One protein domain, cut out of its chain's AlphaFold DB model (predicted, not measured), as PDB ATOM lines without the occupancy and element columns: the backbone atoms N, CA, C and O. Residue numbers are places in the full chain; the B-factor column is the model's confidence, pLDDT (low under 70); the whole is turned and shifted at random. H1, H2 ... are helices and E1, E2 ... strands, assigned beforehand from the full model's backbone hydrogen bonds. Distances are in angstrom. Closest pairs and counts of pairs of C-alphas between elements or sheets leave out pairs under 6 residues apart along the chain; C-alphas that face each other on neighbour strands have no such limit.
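What this domain is: This is residues 8 to 59 of the 59 residues of an uncharacterized protein of Chloroflexi bacterium HGW-Chloroflexi-9 (UniProt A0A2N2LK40). The long helix H1 has the short strand E1 folded beside its first half, running back the other way, and a shorter helix, H2, runs at a slant to H1 with a gap between the two. The unnamed residues 8 to 17 lead into E1, and residues 55 to 59 trail off beyond H2, toward the side where E1 lies. The printed part has 52 residues, with one named strand and two named helices in the order E1, H1, H2; its class is mostly helix. It is compact, with a radius of gyration of the C-alphas of 10.5 A, and spans 29 by 21 by 18 A.

Where its parts are: H1, residues 24 to 38, is the longest helix at 21.0 A from first to last C-alpha, from (137.907, 141.705, 113.532) to (141.402, 147.646, 133.320). E1, residues 18 to 21, begins at C-alpha 18 at (131.611, 146.530, 124.967). H2, residues 46 to 54, is 12.3 A long and ends at C-alpha 54 at (134.222, 132.492, 120.400).

How they stand to each other: E1 and H1 have 5 pairs of C-alphas within 8 A, and their closest C-alphas are those of Thr 21 and Leu 27, 5.6 A apart. E1 pairs with no named strand. H1 and H2 are near each other, with 9 pairs of C-alphas within 10 A; their closest C-alphas are 8.0 A apart. E1 and H2 are apart. In H1 and H2 every O i to N i+4 pair is within hydrogen-bond range.

The domain as a whole: The C-alphas of Asp 41 and Ile 59 are the two farthest apart, at 30.3 A. Ile 59 is the chain's last residue. The printed part has no cut. The link from E1 to H1 is tight, the link from H1 to H2 is short, and no link is long. The mean pLDDT of the printed part is 93.4, and no printed residue is under 70.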
ATOM      1  N   LYS A   8     130.811 140.789 129.219       96.00
ATOM      2  CA  LYS A   8     129.806 139.932 129.866       96.00
ATOM      3  C   LYS A   8     129.579 138.614 129.118       96.00
ATOM      4  O   LYS A   8     129.378 137.592 129.764       96.00
ATOM      5  N   ASP A   9     129.655 138.629 127.785       94.81
ATOM      6  CA  ASP A   9     129.468 137.436 126.954       94.81
ATOM      7  C   ASP A   9     130.677 136.495 127.097       94.81
ATOM      8  O   ASP A   9     130.523 135.281 127.037       94.81
ATOM      9  N   ALA A  10     131.857 137.048 127.407       92.06
ATOM     10  CA  ALA A  10     133.056 136.299 127.790       92.06
ATOM     11  C   ALA A  10     133.051 135.826 129.262       92.06
ATOM     12  O   ALA A  10     134.052 135.285 129.730       92.06
ATOM     13  N   GLY A  11     131.959 136.023 130.009       91.19
ATOM     14  CA  GLY A  11     131.825 135.605 131.410       91.19
ATOM     15  C   GLY A  11     132.215 136.665 132.447       91.19
ATOM     16  O   GLY A  11     132.085 136.419 133.645       91.19
ATOM     17  N   MET A  12     132.629 137.867 132.033       91.69
ATOM     18  CA  MET A  12     132.933 138.969 132.956       91.69
ATOM     19  C   MET A  12     131.680 139.792 133.274       91.69
ATOM     20  O   MET A  12     131.565 140.946 132.869       91.69
ATOM     21  N   ALA A  13     130.726 139.203 134.000       84.69
ATOM     22  CA  ALA A  13     129.399 139.785 134.245       84.69
ATOM     23  C   ALA A  13     129.404 141.203 134.865       84.69
ATOM     24  O   ALA A  13     128.461 141.961 134.656       84.69
ATOM     25  N   GLY A  14     130.457 141.576 135.601       89.94
ATOM     26  CA  GLY A  14     130.619 142.915 136.186       89.94
ATOM     27  C   GLY A  14     131.373 143.925 135.312       89.94
ATOM     28  O   GLY A  14     131.483 145.087 135.695       89.94
ATOM     29  N   CYS A  15     131.916 143.510 134.163       94.75
ATOM     30  CA  CYS A  15     132.684 144.392 133.288       94.75
ATOM     31  C   CYS A  15     131.758 145.080 132.267       94.75
ATOM     32  O   CYS A  15     131.132 144.390 131.457       94.75
ATOM     33  N   PRO A  16     131.690 146.428 132.243       94.81
ATOM     34  CA  PRO A  16     130.855 147.167 131.295       94.81
ATOM     35  C   PRO A  16     131.462 147.254 129.883       94.81
ATOM     36  O   PRO A  16     130.865 147.874 129.005       94.81
ATOM     37  N   GLY A  17     132.648 146.676 129.654       95.06
ATOM     38  CA  GLY A  17     133.345 146.723 128.371       95.06
ATOM     39  C   GLY A  17     132.511 146.125 127.237       95.06
ATOM     40  O   GLY A  17     132.103 144.963 127.289       95.06
ATOM     41  N   SER A  18     132.270 146.928 126.207       96.31
ATOM     42  CA  SER A  18     131.611 146.530 124.967       96.31
ATOM     43  C   SER A  18     132.268 147.275 123.816       96.31
ATOM     44  O   SER A  18     132.443 148.490 123.886       96.31
ATOM     45  N   PHE A  19     132.625 146.550 122.763       96.56
ATOM     46  CA  PHE A  19     133.390 147.067 121.633       96.56
ATOM     47  C   PHE A  19     132.671 146.718 120.337       96.56
ATOM     48  O   PHE A  19     132.095 145.634 120.227       96.56
ATOM     49  N   ALA A  20     132.704 147.638 119.378       96.94
ATOM     50  CA  ALA A  20     132.239 147.418 118.019       96.94
ATOM     51  C   ALA A  20     133.208 148.097 117.045       96.94
ATOM     52  O   ALA A  20     133.602 149.241 117.278       96.94
ATOM     53  N   THR A  21     133.607 147.387 115.995       97.12
ATOM     54  CA  THR A  21     134.604 147.820 115.003       97.12
ATOM     55  C   THR A  21     134.229 147.305 113.618       97.12
ATOM     56  O   THR A  21     133.395 146.409 113.479       97.12
ATOM     57  N   GLU A  22     134.825 147.868 112.569       96.62
ATOM     58  CA  GLU A  22     134.558 147.429 111.193       96.62
ATOM     59  C   GLU A  22     135.317 146.147 110.843       96.62
ATOM     60  O   GLU A  22     134.844 145.343 110.039       96.62
ATOM     61  N   THR A  23     136.467 145.928 111.480       96.19
ATOM     62  CA  THR A  23     137.300 144.740 111.277       96.19
ATOM     63  C   THR A  23     137.426 143.910 112.553       96.19
ATOM     64  O   THR A  23     137.257 144.411 113.670       96.19
ATOM     65  N   ARG A  24     137.706 142.612 112.394       94.81
ATOM     66  CA  ARG A  24     137.907 141.705 113.532       94.81
ATOM     67  C   ARG A  24     139.219 142.041 114.243       94.81
ATOM     68  O   ARG A  24     139.282 141.978 115.464       94.81
ATOM     69  N   GLU A  25     140.237 142.426 113.486       95.31
ATOM     70  CA  GLU A  25     141.561 142.804 113.972       95.31
ATOM     71  C   GLU A  25     141.480 144.001 114.931       95.31
ATOM     72  O   GLU A  25     141.937 143.899 116.070       95.31
ATOM     73  N   GLU A  26     140.790 145.076 114.535       96.31
ATOM     74  CA  GLU A  26     140.569 146.247 115.398       96.31
ATOM     75  C   GLU A  26     139.808 145.890 116.679       96.31
ATOM     76  O   GLU A  26     140.100 146.430 117.750       96.31
ATOM     77  N   LEU A  27     138.854 144.951 116.605       96.38
ATOM     78  CA  LEU A  27     138.126 144.493 117.788       96.38
ATOM     79  C   LEU A  27     139.093 143.891 118.810       96.38
ATOM     80  O   LEU A  27     139.054 144.240 119.991       96.38
ATOM     81  N   PHE A  28     139.983 143.007 118.353       95.06
ATOM     82  CA  PHE A  28     140.987 142.378 119.208       95.06
ATOM     83  C   PHE A  28     141.976 143.390 119.780       95.06
ATOM     84  O   PHE A  28     142.331 143.281 120.955       95.06
ATOM     85  N   GLU A  29     142.391 144.387 119.001       95.50
ATOM     86  CA  GLU A  29     143.251 145.467 119.489       95.50
ATOM     87  C   GLU A  29     142.574 146.274 120.603       95.50
ATOM     88  O   GLU A  29     143.171 146.499 121.661       95.50
ATOM     89  N   HIS A  30     141.303 146.648 120.420       95.88
ATOM     90  CA  HIS A  30     140.527 147.373 121.429       95.88
ATOM     91  C   HIS A  30     140.385 146.570 122.724       95.88
ATOM     92  O   HIS A  30     140.548 147.104 123.825       95.88
ATOM     93  N   VAL A  31     140.125 145.272 122.601       94.88
ATOM     94  CA  VAL A  31     139.941 144.368 123.740       94.88
ATOM     95  C   VAL A  31     141.258 144.134 124.469       94.88
ATOM     96  O   VAL A  31     141.288 144.173 125.699       94.88
ATOM     97  N   ALA A  32     142.363 143.963 123.740       93.88
ATOM     98  CA  ALA A  32     143.697 143.846 124.320       93.88
ATOM     99  C   ALA A  32     144.106 145.124 125.066       93.88
ATOM    100  O   ALA A  32     144.595 145.046 126.194       93.88
ATOM    101  N   LEU A  33     143.848 146.300 124.484       95.12
ATOM    102  CA  LEU A  33     144.115 147.585 125.127       95.12
ATOM    103  C   LEU A  33     143.277 147.772 126.397       95.12
ATOM    104  O   LEU A  33     143.786 148.244 127.415       95.12
ATOM    105  N   HIS A  34     141.996 147.405 126.347       95.56
ATOM    106  CA  HIS A  34     141.120 147.456 127.508       95.56
ATOM    107  C   HIS A  34     141.598 146.515 128.613       95.56
ATOM    108  O   HIS A  34     141.747 146.960 129.750       95.56
ATOM    109  N   ALA A  35     141.894 145.254 128.282       93.75
ATOM    110  CA  ALA A  35     142.408 144.278 129.235       93.75
ATOM    111  C   ALA A  35     143.693 144.785 129.905       93.75
ATOM    112  O   ALA A  35     143.753 144.833 131.126       93.75
ATOM    113  N   ALA A  36     144.659 145.296 129.135       92.81
ATOM    114  CA  ALA A  36     145.910 145.825 129.681       92.81
ATOM    115  C   ALA A  36     145.717 147.001 130.661       92.81
ATOM    116  O   ALA A  36     146.513 147.167 131.584       92.81
ATOM    117  N   LYS A  37     144.677 147.828 130.476       93.88
ATOM    118  CA  LYS A  37     144.403 148.994 131.336       93.88
ATOM    119  C   LYS A  37     143.501 148.682 132.530       93.88
ATOM    120  O   LYS A  37     143.739 149.200 133.614       93.88
ATOM    121  N   ALA A  38     142.442 147.904 132.321       93.62
ATOM    122  CA  ALA A  38     141.402 147.646 133.320       93.62
ATOM    123  C   ALA A  38     141.629 146.344 134.104       93.62
ATOM    124  O   ALA A  38     141.100 146.184 135.203       93.62
ATOM    125  N   HIS A  39     142.417 145.425 133.549       91.62
ATOM    126  CA  HIS A  39     142.677 144.092 134.084       91.62
ATOM    127  C   HIS A  39     144.181 143.771 133.978       91.62
ATOM    128  O   HIS A  39     144.563 142.896 133.205       91.62
ATOM    129  N   PRO A  40     145.059 144.463 134.730       87.44
ATOM    130  CA  PRO A  40     146.515 144.335 134.584       87.44
ATOM    131  C   PRO A  40     147.047 142.915 134.846       87.44
ATOM    132  O   PRO A  40     148.100 142.550 134.328       87.44
ATOM    133  N   ASP A  41     146.303 142.102 135.599       89.62
ATOM    134  CA  ASP A  41     146.629 140.696 135.866       89.62
ATOM    135  C   ASP A  41     146.133 139.732 134.769       89.62
ATOM    136  O   ASP A  41     146.489 138.552 134.759       89.62
ATOM    137  N   MET A  42     145.309 140.210 133.830       86.50
ATOM    138  CA  MET A  42     144.804 139.415 132.713       86.50
ATOM    139  C   MET A  42     145.816 139.409 131.570       86.50
ATOM    140  O   MET A  42     146.196 140.449 131.030       86.50
ATOM    141  N   ARG A  43     146.219 138.212 131.142       86.38
ATOM    142  CA  ARG A  43     147.103 138.028 129.990       86.38
ATOM    143  C   ARG A  43     146.276 137.699 128.758       86.38
ATOM    144  O   ARG A  43     145.525 136.735 128.759       86.38
ATOM    145  N   MET A  44     146.463 138.461 127.684       86.25
ATOM    146  CA  MET A  44     145.852 138.172 126.383       86.25
ATOM    147  C   MET A  44     146.667 137.108 125.624       86.25
ATOM    148  O   MET A  44     147.247 137.374 124.570       86.25
ATOM    149  N   ASP A  45     146.783 135.919 126.213       90.19
ATOM    150  CA  ASP A  45     147.423 134.750 125.602       90.19
ATOM    151  C   ASP A  45     146.507 134.051 124.581       90.19
ATOM    152  O   ASP A  45     145.362 134.450 124.365       90.19
ATOM    153  N   ASP A  46     147.008 133.013 123.908       91.19
ATOM    154  CA  ASP A  46     146.266 132.339 122.834       91.19
ATOM    155  C   ASP A  46     144.978 131.661 123.323       91.19
ATOM    156  O   ASP A  46     144.004 131.577 122.571       91.19
ATOM    157  N   ALA A  47     144.941 131.206 124.579       91.31
ATOM    158  CA  ALA A  47     143.737 130.637 125.174       91.31
ATOM    159  C   ALA A  47     142.678 131.726 125.395       91.31
ATOM    160  O   ALA A  47     141.524 131.562 124.995       91.31
ATOM    161  N   THR A  48     143.089 132.868 125.947       90.12
ATOM    162  CA  THR A  48     142.216 134.027 126.161       90.12
ATOM    163  C   THR A  48     141.709 134.591 124.839       90.12
ATOM    164  O   THR A  48     140.515 134.844 124.698       90.12
ATOM    165  N   LYS A  49     142.576 134.704 123.826       92.25
ATOM    166  CA  LYS A  49     142.181 135.136 122.479       92.25
ATOM    167  C   LYS A  49     141.138 134.211 121.866       92.25
ATOM    168  O   LYS A  49     140.162 134.707 121.325       92.25
ATOM    169  N   ARG A  50     141.301 132.886 121.975       94.25
ATOM    170  CA  ARG A  50     140.307 131.913 121.482       94.25
ATOM    171  C   ARG A  50     138.960 132.054 122.186       94.25
ATOM    172  O   ARG A  50     137.927 131.952 121.535       94.25
ATOM    173  N   HIS A  51     138.967 132.287 123.497       92.94
ATOM    174  CA  HIS A  51     137.740 132.503 124.264       92.94
ATOM    175  C   HIS A  51     137.032 133.798 123.857       92.94
ATOM    176  O   HIS A  51     135.827 133.800 123.621       92.94
ATOM    177  N   VAL A  52     137.795 134.884 123.710       92.75
ATOM    178  CA  VAL A  52     137.302 136.160 123.178       92.75
ATOM    179  C   VAL A  52     136.708 135.966 121.783       92.75
ATOM    180  O   VAL A  52     135.584 136.391 121.535       92.75
ATOM    181  N   ASP A  53     137.419 135.264 120.901       95.31
ATOM    182  CA  ASP A  53     137.004 134.989 119.525       95.31
ATOM    183  C   ASP A  53     135.653 134.266 119.443       95.31
ATOM    184  O   ASP A  53     134.810 134.603 118.612       95.31
ATOM    185  N   ALA A  54     135.432 133.306 120.346       96.31
ATOM    186  CA  ALA A  54     134.222 132.492 120.400       96.31
ATOM    187  C   ALA A  54     132.954 133.291 120.743       96.31
ATOM    188  O   ALA A  54     131.849 132.822 120.473       96.31
ATOM    189  N   VAL A  55     133.101 134.482 121.331       96.00
ATOM    190  CA  VAL A  55     131.976 135.346 121.724       96.00
ATOM    191  C   VAL A  55     131.829 136.586 120.839       96.00
ATOM    192  O   VAL A  55     130.912 137.383 121.056       96.00
ATOM    193  N   VAL A  56     132.694 136.751 119.828       96.81
ATOM    194  CA  VAL A  56     132.576 137.821 118.828       96.81
ATOM    195  C   VAL A  56     131.339 137.590 117.963       96.81
ATOM    196  O   VAL A  56     131.117 136.508 117.422       96.81
ATOM    197  N   LYS A  57     130.547 138.647 117.791       96.25
ATOM    198  CA  LYS A  57     129.335 138.666 116.972       96.25
ATOM    199  C   LYS A  57     129.557 139.532 115.744       96.25
ATOM    200  O   LYS A  57     130.085 140.637 115.853       96.25
ATOM    201  N   THR A  58     129.104 139.058 114.593       95.31
ATOM    202  CA  THR A  58     128.963 139.891 113.397       95.31
ATOM    203  C   THR A  58     127.641 140.648 113.474       95.31
ATOM    204  O   THR A  58     126.615 140.047 113.801       95.31
ATOM    205  N   ILE A  59     127.678 141.948 113.200       89.62
ATOM    206  CA  ILE A  59     126.536 142.866 113.233       89.62
ATOM    207  C   ILE A  59     126.460 143.718 111.963       89.62
ATOM    208  O   ILE A  59     127.489 143.870 111.253       89.62
TER     209      ILE A  59